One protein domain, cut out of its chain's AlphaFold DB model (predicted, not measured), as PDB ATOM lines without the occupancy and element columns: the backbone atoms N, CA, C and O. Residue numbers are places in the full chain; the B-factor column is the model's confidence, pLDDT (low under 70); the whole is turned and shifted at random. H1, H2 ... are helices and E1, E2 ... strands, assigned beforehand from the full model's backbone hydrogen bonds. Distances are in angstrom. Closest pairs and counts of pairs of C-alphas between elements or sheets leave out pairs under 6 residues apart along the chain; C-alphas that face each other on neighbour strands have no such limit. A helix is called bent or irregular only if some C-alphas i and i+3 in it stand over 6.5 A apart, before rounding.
ATOM      1  N   LYS A  11      14.846  -4.812  -1.935       65.31
ATOM      2  CA  LYS A  11      13.745  -4.443  -2.855       65.31
ATOM      3  C   LYS A  11      13.674  -2.938  -3.150       65.31
ATOM      4  O   LYS A  11      13.428  -2.555  -4.287       65.31
ATOM      5  N   ARG A  12      13.921  -2.088  -2.142       67.06
ATOM      6  CA  ARG A  12      13.941  -0.620  -2.298       67.06
ATOM      7  C   ARG A  12      15.093  -0.148  -3.187       67.06
ATOM      8  O   ARG A  12      14.879   0.702  -4.040       67.06
ATOM      9  N   LEU A  13      16.282  -0.729  -3.027       69.81
ATOM     10  CA  LEU A  13      17.450  -0.393  -3.845       69.81
ATOM     11  C   LEU A  13      17.227  -0.805  -5.307       69.81
ATOM     12  O   LEU A  13      17.523  -0.042  -6.217       69.81
ATOM     13  N   LEU A  14      16.643  -1.986  -5.517       73.31
ATOM     14  CA  LEU A  14      16.344  -2.512  -6.846       73.31
ATOM     15  C   LEU A  14      15.299  -1.642  -7.567       73.31
ATOM     16  O   LEU A  14      15.505  -1.288  -8.721       73.31
ATOM     17  N   LEU A  15      14.256  -1.192  -6.858       74.81
ATOM     18  CA  LEU A  15      13.276  -0.220  -7.365       74.81
ATOM     19  C   LEU A  15      13.913   1.117  -7.763       74.81
ATOM     20  O   LEU A  15      13.628   1.628  -8.841       74.81
ATOM     21  N   ILE A  16      14.793   1.672  -6.923       76.75
ATOM     22  CA  ILE A  16      15.476   2.945  -7.205       76.75
ATOM     23  C   ILE A  16      16.366   2.819  -8.447       76.75
ATOM     24  O   ILE A  16      16.322   3.678  -9.324       76.75
ATOM     25  N   VAL A  17      17.124   1.724  -8.563       76.81
ATOM     26  CA  VAL A  17      17.972   1.454  -9.734       76.81
ATOM     27  C   VAL A  17      17.123   1.276 -10.998       76.81
ATOM     28  O   VAL A  17      17.476   1.817 -12.047       76.81
ATOM     29  N   SER A  18      15.978   0.592 -10.913       68.12
ATOM     30  CA  SER A  18      15.037   0.452 -12.033       68.12
ATOM     31  C   SER A  18      14.439   1.794 -12.474       68.12
ATOM     32  O   SER A  18      14.371   2.073 -13.665       68.12
ATOM     33  N   ILE A  19      14.056   2.666 -11.537       77.50
ATOM     34  CA  ILE A  19      13.530   4.000 -11.867       77.50
ATOM     35  C   ILE A  19      14.617   4.870 -12.515       77.50
ATOM     36  O   ILE A  19      14.365   5.496 -13.544       77.50
ATOM     37  N   LEU A  20      15.840   4.865 -11.972       75.00
ATOM     38  CA  LEU A  20      16.982   5.603 -12.530       75.00
ATOM     39  C   LEU A  20      17.340   5.141 -13.946       75.00
ATOM     40  O   LEU A  20      17.621   5.962 -14.817       75.00
ATOM     41  N   THR A  21      17.302   3.832 -14.198       76.25
ATOM     42  CA  THR A  21      17.569   3.273 -15.532       76.25
ATOM     43  C   THR A  21      16.475   3.632 -16.537       76.25
ATOM     44  O   THR A  21      16.802   4.038 -17.652       76.25
ATOM     45  N   ILE A  22      15.194   3.579 -16.153       78.44
ATOM     46  CA  ILE A  22      14.073   4.001 -17.015       78.44
ATOM     47  C   ILE A  22      14.134   5.506 -17.307       78.44
ATOM     48  O   ILE A  22      13.914   5.914 -18.450       78.44
ATOM     49  N   ALA A  23      14.462   6.334 -16.312       77.62
ATOM     50  CA  ALA A  23      14.617   7.774 -16.495       77.62
ATOM     51  C   ALA A  23      15.768   8.093 -17.463       77.62
ATOM     52  O   ALA A  23      15.566   8.840 -18.421       77.62
ATOM     53  N   ASN A  24      16.934   7.459 -17.293       74.12
ATOM     54  CA  ASN A  24      18.069   7.631 -18.203       74.12
ATOM     55  C   ASN A  24      17.751   7.185 -19.636       74.12
ATOM     56  O   ASN A  24      18.096   7.893 -20.581       74.12
ATOM     57  N   LEU A  25      17.053   6.060 -19.814       74.81
ATOM     58  CA  LEU A  25      16.607   5.599 -21.133       74.81
ATOM     59  C   LEU A  25      15.587   6.556 -21.762       74.81
ATOM     60  O   LEU A  25      15.661   6.836 -22.956       74.81
ATOM     61  N   SER A  26      14.666   7.094 -20.962       69.62
ATOM     62  CA  SER A  26      13.646   8.044 -21.423       69.62
ATOM     63  C   SER A  26      14.272   9.367 -21.874       69.62
ATOM     64  O   SER A  26      13.903   9.895 -22.924       69.62
ATOM     65  N   ILE A  27      15.276   9.855 -21.139       70.19
ATOM     66  CA  ILE A  27      16.104  11.017 -21.494       70.19
ATOM     67  C   ILE A  27      16.878  10.724 -22.790       70.19
ATOM     68  O   ILE A  27      16.738  11.447 -23.776       70.19
ATOM     69  N   MET A  28      17.611   9.609 -22.866       67.38
ATOM     70  CA  MET A  28      18.330   9.217 -24.087       67.38
ATOM     71  C   MET A  28      17.418   9.013 -25.301       67.38
ATOM     72  O   MET A  28      17.876   9.185 -26.423       67.38
ATOM     73  N   ALA A  29      16.145   8.658 -25.123       68.56
ATOM     74  CA  ALA A  29      15.205   8.513 -26.233       68.56
ATOM     75  C   ALA A  29      14.628   9.856 -26.716       68.56
ATOM     76  O   ALA A  29      14.296   9.994 -27.896       68.56
ATOM     77  N   THR A  30      14.481  10.836 -25.820       67.12
ATOM     78  CA  THR A  30      13.866  12.138 -26.126       67.12
ATOM     79  C   THR A  30      14.870  13.164 -26.639       67.12
ATOM     80  O   THR A  30      14.577  13.834 -27.626       67.12
ATOM     81  N   PHE A  31      16.066  13.254 -26.055       63.44
ATOM     82  CA  PHE A  31      17.080  14.247 -26.438       63.44
ATOM     83  C   PHE A  31      17.551  14.172 -27.902       63.44
ATOM     84  O   PHE A  31      17.490  15.198 -28.581       63.44
ATOM     85  N   PRO A  32      17.950  13.010 -28.460       61.78
ATOM     86  CA  PRO A  32      18.375  12.937 -29.857       61.78
ATOM     87  C   PRO A  32      17.220  13.214 -30.824       61.78
ATOM     88  O   PRO A  32      17.432  13.839 -31.859       61.78
ATOM     89  N   LYS A  33      15.979  12.827 -30.483       60.69
ATOM     90  CA  LYS A  33      14.792  13.164 -31.287       60.69
ATOM     91  C   LYS A  33      14.507  14.666 -31.274       60.69
ATOM     92  O   LYS A  33      14.202  15.225 -32.325       60.69
ATOM     93  N   LEU A  34      14.643  15.314 -30.114       59.53
ATOM     94  CA  LEU A  34      14.512  16.764 -29.995       59.53
ATOM     95  C   LEU A  34      15.589  17.469 -30.823       59.53
ATOM     96  O   LEU A  34      15.265  18.343 -31.619       59.53
ATOM     97  N   GLN A  35      16.852  17.059 -30.699       60.81
ATOM     98  CA  GLN A  35      17.962  17.660 -31.437       60.81
ATOM     99  C   GLN A  35      17.790  17.502 -32.957       60.81
ATOM    100  O   GLN A  35      17.881  18.487 -33.688       60.81
ATOM    101  N   LEU A  36      17.428  16.305 -33.432       59.75
ATOM    102  CA  LEU A  36      17.168  16.037 -34.852       59.75
ATOM    103  C   LEU A  36      16.031  16.904 -35.415       59.75
ATOM    104  O   LEU A  36      16.189  17.492 -36.488       59.75
ATOM    105  N   ALA A  37      14.913  17.014 -34.690       60.38
ATOM    106  CA  ALA A  37      13.773  17.835 -35.098       60.38
ATOM    107  C   ALA A  37      14.114  19.334 -35.099       60.38
ATOM    108  O   ALA A  37      13.743  20.061 -36.023       60.38
ATOM    109  N   THR A  38      14.871  19.792 -34.100       60.62
ATOM    110  CA  THR A  38      15.283  21.197 -33.983       60.62
ATOM    111  C   THR A  38      16.228  21.579 -35.121       60.62
ATOM    112  O   THR A  38      15.995  22.568 -35.813       60.62
ATOM    113  N   GLU A  39      17.240  20.755 -35.404       59.69
ATOM    114  CA  GLU A  39      18.161  20.978 -36.522       59.69
ATOM    115  C   GLU A  39      17.455  20.933 -37.883       59.69
ATOM    116  O   GLU A  39      17.779  21.717 -38.773       59.69
ATOM    117  N   GLN A  40      16.490  20.028 -38.074       62.41
ATOM    118  CA  GLN A  40      15.730  19.940 -39.322       62.41
ATOM    119  C   GLN A  40      14.855  21.181 -39.550       62.41
ATOM    120  O   GLN A  40      14.824  21.709 -40.664       62.41
ATOM    121  N   ASN A  41      14.197  21.689 -38.507       62.00
ATOM    122  CA  ASN A  41      13.366  22.893 -38.588       62.00
ATOM    123  C   ASN A  41      14.196  24.163 -38.820       62.00
ATOM    124  O   ASN A  41      13.834  24.996 -39.652       62.00
ATOM    125  N   VAL A  42      15.335  24.306 -38.136       63.31
ATOM    126  CA  VAL A  42      16.243  25.449 -38.332       63.31
ATOM    127  C   VAL A  42      16.829  25.438 -39.746       63.31
ATOM    128  O   VAL A  42      16.812  26.461 -40.431       63.31
ATOM    129  N   HIS A  43      17.270  24.272 -40.225       67.94
ATOM    130  CA  HIS A  43      17.833  24.108 -41.566       67.94
ATOM    131  C   HIS A  43      16.811  24.405 -42.669       67.94
ATOM    132  O   HIS A  43      17.087  25.185 -43.577       67.94
ATOM    133  N   THR A  44      15.608  23.825 -42.587       69.38
ATOM    134  CA  THR A  44      14.551  24.054 -43.589       69.38
ATOM    135  C   THR A  44      14.115  25.517 -43.639       69.38
ATOM    136  O   THR A  44      13.972  26.054 -44.733       69.38
ATOM    137  N   LYS A  45      13.990  26.202 -42.493       76.31
ATOM    138  CA  LYS A  45      13.648  27.634 -42.445       76.31
ATOM    139  C   LYS A  45      14.757  28.527 -43.012       76.31
ATOM    140  O   LYS A  45      14.464  29.444 -43.776       76.31
ATOM    141  N   CYS A  46      16.019  28.253 -42.674       80.56
ATOM    142  CA  CYS A  46      17.164  29.000 -43.199       80.56
ATOM    143  C   CYS A  46      17.275  28.854 -44.723       80.56
ATOM    144  O   CYS A  46      17.311  29.843 -45.453       80.56
ATOM    145  N   HIS A  47      17.213  27.618 -45.218       83.12
ATOM    146  CA  HIS A  47      17.285  27.332 -46.649       83.12
ATOM    147  C   HIS A  47      16.079  27.869 -47.424       83.12
ATOM    148  O   HIS A  47      16.221  28.242 -48.586       83.12
ATOM    149  N   PHE A  48      14.900  27.940 -46.802       83.56
ATOM    150  CA  PHE A  48      13.725  28.558 -47.413       83.56
ATOM    151  C   PHE A  48      13.914  30.071 -47.595       83.56
ATOM    152  O   PHE A  48      13.612  30.609 -48.659       83.56
ATOM    153  N   ASN A  49      14.493  30.752 -46.601       85.44
ATOM    154  CA  ASN A  49      14.859  32.165 -46.721       85.44
ATOM    155  C   ASN A  49      15.927  32.386 -47.804       85.44
ATOM    156  O   ASN A  49      15.789  33.299 -48.617       85.44
ATOM    157  N   GLN A  50      16.939  31.518 -47.864       85.00
ATOM    158  CA  GLN A  50      17.955  31.554 -48.917       85.00
ATOM    159  C   GLN A  50      17.335  31.327 -50.302       85.00
ATOM    160  O   GLN A  50      17.647  32.037 -51.251       85.00
ATOM    161  N   ALA A  51      16.386  30.398 -50.429       85.00
ATOM    162  CA  ALA A  51      15.660  30.190 -51.676       85.00
ATOM    163  C   ALA A  51      14.849  31.433 -52.082       85.00
ATOM    164  O   ALA A  51      14.832  31.790 -53.258       85.00
ATOM    165  N   HIS A  52      14.239  32.144 -51.128       86.69
ATOM    166  CA  HIS A  52      13.602  33.437 -51.398       86.69
ATOM    167  C   HIS A  52      14.594  34.493 -51.903       86.69
ATOM    168  O   HIS A  52      14.238  35.243 -52.814       86.69
ATOM    169  N   GLN A  53      15.802  34.565 -51.334       86.44
ATOM    170  CA  GLN A  53      16.863  35.467 -51.800       86.44
ATOM    171  C   GLN A  53      17.303  35.106 -53.221       86.44
ATOM    172  O   GLN A  53      17.281  35.967 -54.095       86.44
ATOM    173  N   LEU A  54      17.546  33.821 -53.492       85.62
ATOM    174  CA  LEU A  54      17.901  33.333 -54.826       85.62
ATOM    175  C   LEU A  54      16.838  33.682 -55.873       85.62
ATOM    176  O   LEU A  54      17.197  34.091 -56.976       85.62
ATOM    177  N   VAL A  55      15.538  33.595 -55.555       85.00
ATOM    178  CA  VAL A  55      14.484  34.079 -56.472       85.00
ATOM    179  C   VAL A  55      14.682  35.557 -56.792       85.00
ATOM    180  O   VAL A  55      14.660  35.941 -57.959       85.00
ATOM    181  N   LYS A  56      14.852  36.386 -55.759       84.50
ATOM    182  CA  LYS A  56      14.926  37.844 -55.899       84.50
ATOM    183  C   LYS A  56      16.176  38.305 -56.643       84.50
ATOM    184  O   LYS A  56      16.087  39.262 -57.405       84.50
ATOM    185  N   GLU A  57      17.300  37.631 -56.432       85.62
ATOM    186  CA  GLU A  57      18.609  38.026 -56.959       85.62
ATOM    187  C   GLU A  57      18.929  37.393 -58.314       85.62
ATOM    188  O   GLU A  57      19.570  38.031 -59.144       85.62
ATOM    189  N   SER A  58      18.467  36.166 -58.574       82.94
ATOM    190  CA  SER A  58      18.777  35.453 -59.821       82.94
ATOM    191  C   SER A  58      17.573  35.346 -60.757       82.94
ATOM    192  O   SER A  58      17.627  35.815 -61.893       82.94
ATOM    193  N   LEU A  59      16.455  34.780 -60.291       81.19
ATOM    194  CA  LEU A  59      15.330  34.422 -61.159       81.19
ATOM    195  C   LEU A  59      14.547  35.650 -61.639       81.19
ATOM    196  O   LEU A  59      14.290  35.778 -62.834       81.19
ATOM    197  N   LEU A  60      14.168  36.562 -60.736       82.44
ATOM    198  CA  LEU A  60      13.393  37.748 -61.117       82.44
ATOM    199  C   LEU A  60      14.177  38.664 -62.069       82.44
ATOM    200  O   LEU A  60      13.597  39.061 -63.079       82.44
ATOM    201  N   PRO A  61      15.466  38.989 -61.837       82.62
ATOM    202  CA  PRO A  61      16.227  39.824 -62.764       82.62
ATOM    203  C   PRO A  61      16.388  39.182 -64.144       82.62
ATOM    204  O   PRO A  61      16.212  39.875 -65.142       82.62
ATOM    205  N   LEU A  62      16.627  37.865 -64.213       80.69
ATOM    206  CA  LEU A  62      16.700  37.129 -65.482       80.69
ATOM    207  C   LEU A  62      15.387  37.162 -66.269       80.69
ATOM    208  O   LEU A  62      15.412  37.127 -67.493       80.69
ATOM    209  N   LEU A  63      14.244  37.218 -65.587       77.81
ATOM    210  CA  LEU A  63      12.940  37.271 -66.243       77.81
ATOM    211  C   LEU A  63      12.524  38.700 -66.610       77.81
ATOM    212  O   LEU A  63      11.855  38.874 -67.625       77.81
ATOM    213  N   LYS A  64      12.956  39.723 -65.855       76.44
ATOM    214  CA  LYS A  64      12.694  41.143 -66.174       76.44
ATOM    215  C   LYS A  64      13.257  41.576 -67.526       76.44
ATOM    216  O   LYS A  64      12.726  42.510 -68.115       76.44
ATOM    217  N   THR A  65      14.324  40.939 -68.007       74.38
ATOM    218  CA  THR A  65      14.946  41.293 -69.294       74.38
ATOM    219  C   THR A  65      14.067  40.942 -70.493       74.38
ATOM    220  O   THR A  65      14.150  41.620 -71.512       74.38
ATOM    221  N   LYS A  66      13.218  39.910 -70.381       72.50
ATOM    222  CA  LYS A  66      12.390  39.397 -71.488       72.50
ATOM    223  C   LYS A  66      10.883  39.534 -71.236       72.50
ATOM    224  O   LYS A  66      10.121  39.622 -72.195       72.50
ATOM    225  N   TYR A  67      10.445  39.584 -69.974       72.00
ATOM    226  CA  TYR A  67       9.029  39.540 -69.603       72.00
ATOM    227  C   TYR A  67       8.620  40.625 -68.600       72.00
ATOM    228  O   TYR A  67       9.358  40.979 -67.678       72.00
ATOM    229  N   SER A  68       7.378  41.106 -68.726       68.88
ATOM    230  CA  SER A  68       6.760  41.965 -67.710       68.88
ATOM    231  C   SER A  68       6.321  41.109 -66.518       68.88
ATOM    232  O   SER A  68       5.372  40.322 -66.606       68.88
ATOM    233  N   LEU A  69       7.033  41.239 -65.396       65.75
ATOM    234  CA  LEU A  69       6.729  40.507 -64.169       65.75
ATOM    235  C   LEU A  69       5.430  41.020 -63.534       65.75
ATOM    236  O   LEU A  69       5.261  42.225 -63.337       65.75
ATOM    237  N   SER A  70       4.535  40.103 -63.155       61.09
ATOM    238  CA  SER A  70       3.605  40.395 -62.065       61.09
ATOM    239  C   SER A  70       4.370  40.204 -60.754       61.09
ATOM    240  O   SER A  70       5.200  39.302 -60.638       61.09
ATOM    241  N   SER A  71       4.176  41.114 -59.812       59.16
ATOM    242  CA  SER A  71       5.025  41.309 -58.634       59.16
ATOM    243  C   SER A  71       5.079  40.115 -57.672       59.16
ATOM    244  O   SER A  71       5.955  40.071 -56.808       59.16
ATOM    245  N   ASP A  72       4.180  39.142 -57.831       70.00
ATOM    246  CA  ASP A  72       3.905  38.131 -56.820       70.00
ATOM    247  C   ASP A  72       4.333  36.736 -57.290       70.00
ATOM    248  O   ASP A  72       3.705  36.099 -58.139       70.00
ATOM    249  N   TYR A  73       5.420  36.242 -56.698       78.62
ATOM    250  CA  TYR A  73       5.821  34.840 -56.778       78.62
ATOM    251  C   TYR A  73       5.417  34.113 -55.495       78.62
ATOM    252  O   TYR A  73       5.486  34.672 -54.400       78.62
ATOM    253  N   LYS A  74       5.027  32.845 -55.615       84.81
ATOM    254  CA  LYS A  74       4.750  31.968 -54.473       84.81
ATOM    255  C   LYS A  74       5.849  30.922 -54.371       84.81
ATOM    256  O   LYS A  74       6.156  30.255 -55.353       84.81
ATOM    257  N   LEU A  75       6.436  30.769 -53.186       85.38
ATOM    258  CA  LEU A  75       7.393  29.708 -52.878       85.38
ATOM    259  C   LEU A  75       6.762  28.770 -51.847       85.38
ATOM    260  O   LEU A  75       6.248  29.219 -50.826       85.38
ATOM    261  N   PHE A  76       6.789  27.472 -52.120       82.88
ATOM    262  CA  PHE A  76       6.202  26.439 -51.278       82.88
ATOM    263  C   PHE A  76       7.303  25.673 -50.547       82.88
ATOM    264  O   PHE A  76       8.247  25.157 -51.159       82.88
ATOM    265  N   ASN A  77       7.171  25.590 -49.224       75.50
ATOM    266  CA  ASN A  77       8.072  24.825 -48.375       75.50
ATOM    267  C   ASN A  77       7.726  23.329 -48.448       75.50
ATOM    268  O   ASN A  77       7.083  22.783 -47.559       75.50
ATOM    269  N   ASN A  78       8.149  22.691 -49.538       73.44
ATOM    270  CA  ASN A  78       7.906  21.270 -49.797       73.44
ATOM    271  C   ASN A  78       9.146  20.399 -49.512       73.44
ATOM    272  O   ASN A  78       9.207  19.252 -49.955       73.44
ATOM    273  N   ALA A  79      10.156  20.927 -48.808       65.62
ATOM    274  CA  ALA A  79      11.398  20.201 -48.558       65.62
ATOM    275  C   ALA A  79      11.168  19.052 -47.566       65.62
ATOM    276  O   ALA A  79      11.011  19.262 -46.366       65.62
ATOM    277  N   THR A  80      11.183  17.818 -48.070       61.66
ATOM    278  CA  THR A  80      10.909  16.609 -47.278       61.66
ATOM    279  C   THR A  80      12.146  16.025 -46.594       61.66
ATOM    280  O   THR A  80      12.009  15.314 -45.603       61.66
ATOM    281  N   THR A  81      13.365  16.312 -47.073       63.22
ATOM    282  CA  THR A  81      14.603  15.701 -46.545       63.22
ATOM    283  C   THR A  81      15.792  16.669 -46.522       63.22
ATOM    284  O   THR A  81      15.922  17.536 -47.385       63.22
ATOM    285  N   LYS A  82      16.706  16.499 -45.546       62.06
ATOM    286  CA  LYS A  82      17.969  17.270 -45.447       62.06
ATOM    287  C   LYS A  82      18.885  17.055 -46.669       62.06
ATOM    288  O   LYS A  82      19.586  17.978 -47.067       62.06
ATOM    289  N   GLN A  83      18.877  15.857 -47.263       63.09
ATOM    290  CA  GLN A  83      19.755  15.497 -48.386       63.09
ATOM    291  C   GLN A  83      19.307  16.116 -49.717       63.09
ATOM    292  O   GLN A  83      20.148  16.633 -50.446       63.09
ATOM    293  N   ASN A  84      17.996  16.147 -49.983       66.12
ATOM    294  CA  ASN A  84      17.405  16.737 -51.186       66.12
ATOM    295  C   ASN A  84      16.496  17.910 -50.804       66.12
ATOM    296  O   ASN A  84      15.288  17.895 -51.040       66.12
ATOM    297  N   CYS A  85      17.084  18.925 -50.170       74.88
ATOM    298  CA  CYS A  85      16.373  20.147 -49.815       74.88
ATOM    299  C   CYS A  85      16.128  20.970 -51.087       74.88
ATOM    300  O   CYS A  85      17.032  21.644 -51.578       74.88
ATOM    301  N   TYR A  86      14.916  20.876 -51.633       83.81
ATOM    302  CA  TYR A  86      14.451  21.707 -52.737       83.81
ATOM    303  C   TYR A  86      13.112  22.352 -52.391       83.81
ATOM    304  O   TYR A  86      12.308  21.799 -51.639       83.81
ATOM    305  N   PHE A  87      12.867  23.515 -52.984       86.50
ATOM    306  CA  PHE A  87      11.624  24.257 -52.831       86.50
ATOM    307  C   PHE A  87      11.000  24.487 -54.192       86.50
ATOM    308  O   PHE A  87      11.679  24.888 -55.134       86.50
ATOM    309  N   SER A  88       9.710  24.212 -54.309       87.81
ATOM    310  CA  SER A  88       8.951  24.482 -55.525       87.81
ATOM    311  C   SER A  88       8.258  25.827 -55.407       87.81
ATOM    312  O   SER A  88       7.763  26.162 -54.337       87.81
ATOM    313  N   GLY A  89       8.163  26.574 -56.493       87.38
ATOM    314  CA  GLY A  89       7.416  27.820 -56.539       87.38
ATOM    315  C   GLY A  89       6.657  27.985 -57.842       87.38
ATOM    316  O   GLY A  89       6.868  27.246 -58.805       87.38
ATOM    317  N   SER A  90       5.756  28.959 -57.850       87.00
ATOM    318  CA  SER A  90       5.044  29.404 -59.037       87.00
ATOM    319  C   SER A  90       5.159  30.917 -59.197       87.00
ATOM    320  O   SER A  90       5.149  31.670 -58.222       87.00
ATOM    321  N   LEU A  91       5.304  31.365 -60.440       84.19
ATOM    322  CA  LEU A  91       5.416  32.770 -60.812       84.19
ATOM    323  C   LEU A  91       4.417  33.069 -61.928       84.19
ATOM    324  O   LEU A  91       4.467  32.447 -62.987       84.19
ATOM    325  N   GLN A  92       3.531  34.040 -61.717       80.62
ATOM    326  CA  GLN A  92       2.643  34.505 -62.779       80.62
ATOM    327  C   GLN A  92       3.366  35.568 -63.617       80.62
ATOM    328  O   GLN A  92       3.744  36.631 -63.119       80.62
ATOM    329  N   LEU A  93       3.545  35.288 -64.905       78.12
ATOM    330  CA  LEU A  93       4.070  36.244 -65.877       78.12
ATOM    331  C   LEU A  93       2.891  36.829 -66.656       78.12
ATOM    332  O   LEU A  93       2.016  36.081 -67.075       78.12
ATOM    333  N   LYS A  94       2.851  38.153 -66.871       73.56
ATOM    334  CA  LYS A  94       1.708  38.800 -67.551       73.56
ATOM    335  C   LYS A  94       1.493  38.308 -68.986       73.56
ATOM    336  O   LYS A  94       0.389  38.403 -69.501       73.56
ATOM    337  N   GLN A  95       2.552  37.820 -69.625       74.69
ATOM    338  CA  GLN A  95       2.550  37.349 -71.013       74.69
ATOM    339  C   GLN A  95       2.294  35.839 -71.146       74.69
ATOM    340  O   GLN A  95       2.226  35.344 -72.265       74.69
ATOM    341  N   LEU A  96       2.192  35.102 -70.035       73.62
ATOM    342  CA  LEU A  96       1.889  33.672 -70.044       73.62
ATOM    343  C   LEU A  96       0.517  33.432 -69.419       73.62
ATOM    344  O   LEU A  96       0.265  33.825 -68.281       73.62
ATOM    345  N   ASP A  97      -0.330  32.697 -70.138       73.44
ATOM    346  CA  ASP A  97      -1.647  32.277 -69.643       73.44
ATOM    347  C   ASP A  97      -1.545  31.332 -68.438       73.44
ATOM    348  O   ASP A  97      -2.467  31.225 -67.629       73.44
ATOM    349  N   LYS A  98      -0.410  30.634 -68.295       78.81
ATOM    350  CA  LYS A  98      -0.160  29.672 -67.218       78.81
ATOM    351  C   LYS A  98       0.968  30.140 -66.297       78.81
ATOM    352  O   LYS A  98       1.971  30.666 -66.783       78.81
ATOM    353  N   PRO A  99       0.853  29.897 -64.978       81.81
ATOM    354  CA  PRO A  99       1.920  30.207 -64.041       81.81
ATOM    355  C   PRO A  99       3.160  29.362 -64.340       81.81
ATOM    356  O   PRO A  99       3.090  28.144 -64.522       81.81
ATOM    357  N   LEU A 100       4.313  30.016 -64.333       84.44
ATOM    358  CA  LEU A 100       5.604  29.374 -64.482       84.44
ATOM    359  C   LEU A 100       5.937  28.609 -63.204       84.44
ATOM    360  O   LEU A 100       6.025  29.201 -62.131       84.44
ATOM    361  N   THR A 101       6.138  27.299 -63.309       88.94
ATOM    362  CA  THR A 101       6.527  26.468 -62.165       88.94
ATOM    363  C   THR A 101       8.042  26.322 -62.130       88.94
ATOM    364  O   THR A 101       8.662  26.023 -63.148       88.94
ATOM    365  N   PHE A 102       8.651  26.510 -60.963       88.75
ATOM    366  CA  PHE A 102      10.098  26.410 -60.790       88.75
ATOM    367  C   PHE A 102      10.469  25.626 -59.529       88.75
ATOM    368  O   PHE A 102       9.664  25.452 -58.614       88.75
ATOM    369  N   LYS A 103      11.706  25.133 -59.489       89.94
ATOM    370  CA  LYS A 103      12.337  24.473 -58.347       89.94
ATOM    371  C   LYS A 103      13.658  25.154 -58.027       89.94
ATOM    372  O   LYS A 103      14.418  25.489 -58.931       89.94
ATOM    373  N   ILE A 104      13.933  25.321 -56.742       87.88
ATOM    374  CA  ILE A 104      15.152  25.947 -56.231       87.88
ATOM    375  C   ILE A 104      15.860  24.975 -55.319       87.88
ATOM    376  O   ILE A 104      15.252  24.408 -54.410       87.88
ATOM    377  N   PHE A 105      17.154  24.835 -55.556       86.56
ATOM    378  CA  PHE A 105      18.058  24.026 -54.766       86.56
ATOM    379  C   PHE A 105      19.042  24.973 -54.076       86.56
ATOM    380  O   PHE A 105      20.059  25.330 -54.665       86.56
ATOM    381  N   PRO A 106      18.756  25.420 -52.843       81.38
ATOM    382  CA  PRO A 106      19.578  26.416 -52.153       81.38
ATOM    383  C   PRO A 106      21.010  25.937 -51.894       81.38
ATOM    384  O   PRO A 106      21.927  26.741 -51.924       81.38
ATOM    385  N   LYS A 107      21.227  24.626 -51.716       81.25
ATOM    386  CA  LYS A 107      22.567  24.051 -51.498       81.25
ATOM    387  C   LYS A 107      23.495  24.209 -52.707       81.25
ATOM    388  O   LYS A 107      24.698  24.350 -52.537       81.25
ATOM    389  N   THR A 108      22.943  24.111 -53.911       83.62
ATOM    390  CA  THR A 108      23.686  24.225 -55.176       83.62
ATOM    391  C   THR A 108      23.449  25.566 -55.861       83.62
ATOM    392  O   THR A 108      23.949  25.770 -56.959       83.62
ATOM    393  N   GLU A 109      22.649  26.444 -55.248       83.56
ATOM    394  CA  GLU A 109      22.211  27.733 -55.793       83.56
ATOM    395  C   GLU A 109      21.605  27.629 -57.203       83.56
ATOM    396  O   GLU A 109      21.646  28.560 -58.006       83.56
ATOM    397  N   THR A 110      21.010  26.477 -57.526       85.12
ATOM    398  CA  THR A 110      20.444  26.220 -58.851       85.12
ATOM    399  C   THR A 110      18.944  26.465 -58.874       85.12
ATOM    400  O   THR A 110      18.196  26.051 -57.984       85.12
ATOM    401  N   VAL A 111      18.493  27.115 -59.948       87.25
ATOM    402  CA  VAL A 111      17.079  27.340 -60.247       87.25
ATOM    403  C   VAL A 111      16.725  26.608 -61.535       87.25
ATOM    404  O   VAL A 111      17.323  26.850 -62.588       87.25
ATOM    405  N   LEU A 112      15.747  25.711 -61.439       88.75
ATOM    406  CA  LEU A 112      15.202  24.970 -62.567       88.75
ATOM    407  C   LEU A 112      13.762  25.393 -62.831       88.75
ATOM    408  O   LEU A 112      12.976  25.568 -61.905       88.75
ATOM    409  N   ILE A 113      13.405  25.515 -64.099       87.75
ATOM    410  CA  ILE A 113      12.080  25.901 -64.569       87.75
ATOM    411  C   ILE A 113      11.452  24.690 -65.254       87.75
ATOM    412  O   ILE A 113      12.127  23.976 -65.993       87.75
ATOM    413  N   LEU A 114      10.172  24.438 -64.984       88.06
ATOM    414  CA  LEU A 114       9.413  23.404 -65.676       88.06
ATOM    415  C   LEU A 114       9.086  23.883 -67.092       88.06
ATOM    416  O   LEU A 114       8.307  24.821 -67.269       88.06
ATOM    417  N   ASP A 115       9.656  23.220 -68.091       84.81
ATOM    418  CA  ASP A 115       9.278  23.419 -69.483       84.81
ATOM    419  C   ASP A 115       7.973  22.666 -69.772       84.81
ATOM    420  O   ASP A 115       7.886  21.447 -69.632       84.81
ATOM    421  N   THR A 116       6.944  23.401 -70.189       81.75
ATOM    422  CA  THR A 116       5.620  22.851 -70.501       81.75
ATOM    423  C   THR A 116       5.596  22.005 -71.773       81.75
ATOM    424  O   THR A 116       4.651  21.247 -71.961       81.75
ATOM    425  N   LYS A 117       6.587  22.146 -72.667       83.38
ATOM    426  CA  LYS A 117       6.668  21.356 -73.907       83.38
ATOM    427  C   LYS A 117       7.243  19.969 -73.642       83.38
ATOM    428  O   LYS A 117       6.720  18.980 -74.142       83.38
ATOM    429  N   THR A 118       8.315  19.904 -72.858       84.50
ATOM    430  CA  THR A 118       9.037  18.657 -72.562       84.50
ATOM    431  C   THR A 118       8.604  18.004 -71.250       84.50
ATOM    432  O   THR A 118       8.952  16.852 -71.004       84.50
ATOM    433  N   ASN A 119       7.849  18.714 -70.401       84.44
ATOM    434  CA  ASN A 119       7.548  18.335 -69.014       84.44
ATOM    435  C   ASN A 119       8.805  18.060 -68.167       84.44
ATOM    436  O   ASN A 119       8.747  17.347 -67.163       84.44
ATOM    437  N   GLN A 120       9.949  18.631 -68.551       88.19
ATOM    438  CA  GLN A 120      11.217  18.475 -67.845       88.19
ATOM    439  C   GLN A 120      11.636  19.775 -67.158       88.19
ATOM    440  O   GLN A 120      11.281  20.878 -67.572       88.19
ATOM    441  N   PHE A 121      12.404  19.637 -66.079       87.06
ATOM    442  CA  PHE A 121      13.002  20.771 -65.383       87.06
ATOM    443  C   PHE A 121      14.318  21.146 -66.063       87.06
ATOM    444  O   PHE A 121      15.281  20.382 -66.003       87.06
ATOM    445  N   ILE A 122      14.365  22.324 -66.679       88.94
ATOM    446  CA  ILE A 122      15.547  22.848 -67.371       88.94
ATOM    447  C   ILE A 122      16.117  24.066 -66.643       88.94
ATOM    448  O   ILE A 122      15.456  24.669 -65.800       88.94
ATOM    449  N   SER A 123      17.363  24.435 -66.941       87.44
ATOM    450  CA  SER A 123      17.988  25.598 -66.301       87.44
ATOM    451  C   SER A 123      17.255  26.897 -66.660       87.44
ATOM    452  O   SER A 123      16.793  27.062 -67.792       87.44
ATOM    453  N   ALA A 124      17.197  27.848 -65.720       82.62
ATOM    454  CA  ALA A 124      16.543  29.134 -65.965       82.62
ATOM    455  C   ALA A 124      17.123  29.878 -67.184       82.62
ATOM    456  O   ALA A 124      16.376  30.435 -67.981       82.62
ATOM    457  N   LYS A 125      18.448  29.823 -67.379       82.88
ATOM    458  CA  LYS A 125      19.125  30.430 -68.538       82.88
ATOM    459  C   LYS A 125      18.708  29.772 -69.855       82.88
ATOM    460  O   LYS A 125      18.435  30.469 -70.824       82.88
ATOM    461  N   SER A 126      18.641  28.440 -69.884       83.50
ATOM    462  CA  SER A 126      18.213  27.696 -71.073       83.50
ATOM    463  C   SER A 126      16.765  28.008 -71.438       83.50
ATOM    464  O   SER A 126      16.479  28.201 -72.610       83.50
ATOM    465  N   TRP A 127      15.873  28.106 -70.447       83.38
ATOM    466  CA  TRP A 127      14.463  28.428 -70.673       83.38
ATOM    467  C   TRP A 127      14.261  29.852 -71.213       83.38
ATOM    468  O   TRP A 127      13.466  30.058 -72.121       83.38
ATOM    469  N   VAL A 128      15.016  30.840 -70.711       80.62
ATOM    470  CA  VAL A 128      14.938  32.230 -71.208       80.62
ATOM    471  C   VAL A 128      15.454  32.364 -72.648       80.62
ATOM    472  O   VAL A 128      14.969  33.225 -73.381       80.62
ATOM    473  N   ASN A 129      16.396  31.521 -73.074       78.88
ATOM    474  CA  ASN A 129      16.969  31.552 -74.425       78.88
ATOM    475  C   ASN A 129      16.173  30.751 -75.476       78.88
ATOM    476  O   ASN A 129      16.565  30.762 -76.642       78.88
ATOM    477  N   GLN A 130      15.096  30.062 -75.084       69.50
ATOM    478  CA  GLN A 130      14.130  29.455 -76.013       69.50
ATOM    479  C   GLN A 130      13.203  30.509 -76.632       69.50
ATOM    480  O   GLN A 130      12.731  30.253 -77.758       69.50
TER     481      GLN A 130
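What this domain is: This is residues 11 to 130 of the 130 residues of an uncharacterized protein of marine bacterium AO1-C (UniProt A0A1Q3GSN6). A strongly twisted antiparallel sheet of five strands curls round residues 44 to 64 of one very long helix, H1, and together with the short helix H2 they make a head from which residues 11 to 38 of H1 stick out as a free arm. That arm makes the length of the whole, which spans 81 by 26 by 24 A. The printed part has 120 residues with two named helices and five named strands, in the order H1, E1, E2, E3, E4, E5, H2, and the class is mixed, helices and strands. The sheet runs E1, E2, E3, E4, E5. The whole is extended, with a radius of gyration of the C-alphas of 23.0 A.

Where its parts are: In the sheet, E1 is residues 69 to 76, 19.1 A from first to last C-alpha, and it bends by 55 degrees at residue 72. E2 is residues 87 to 93, 19.3 A, and E3 is residues 100 to 105, 16.7 A. E4 is residues 110 to 114, 13.3 A, and E5 is residues 121 to 123. H1 is residues 11 to 64, 78.0 A long, from C-alpha 11 at (13.745, -4.443, -2.855) to C-alpha 64 at (12.694, 41.143, -66.174). It has a kink of 26 degrees near residue 55, and it is irregular, but only just: C-alphas 57 and 60 are 6.7 A apart. H2 is residues 124 to 128, with C-alpha 128 at (14.938, 32.230, -71.208).

How they stand to each other: The strands E1 to E5 form a meander, each strand the antiparallel neighbour of the one before, and each such pair is a hairpin. Within hydrogen-bond range are N 74 and O 90 of E1 and E2, 2.9 A; N 89 and O 102 of E2 and E3, 2.8 A; N 103 and O 112 of E3 and E4, 2.8 A; and N 113 and O 122 of E4 and E5, 2.8 A. E1 and E5 are the edge strands, and they are apart. H1 is on one face of the sheet, in two layers, a helix layer and a sheet layer; its closest C-alphas to E3 are those of Ala 51 and Ile 104, 6.2 A apart. H2 is on the sheet at a height of 8.0 A, over none of the strands, but only just, with 2 of its C-alphas falling on E5. H1 touches H2 with residues 59 to 63 alone, the closest C-alphas being those of Leu 59 and Ala 124, 7.2 A. Every O i to N i+4 pair is within hydrogen-bond range in H2, and 46 of 50 are in H1.

The domain as a whole: The C-alphas farthest apart are those of Lys 11 and Lys 66, 81.5 A. Without residues 11 to 38 the body spans 41 by 27 by 19 A. The printed part has no cut, and no link is long. The mean pLDDT of the printed part is 76.8, and 33 residues are under 70, among them residues 28 to 44 and 79 to 84.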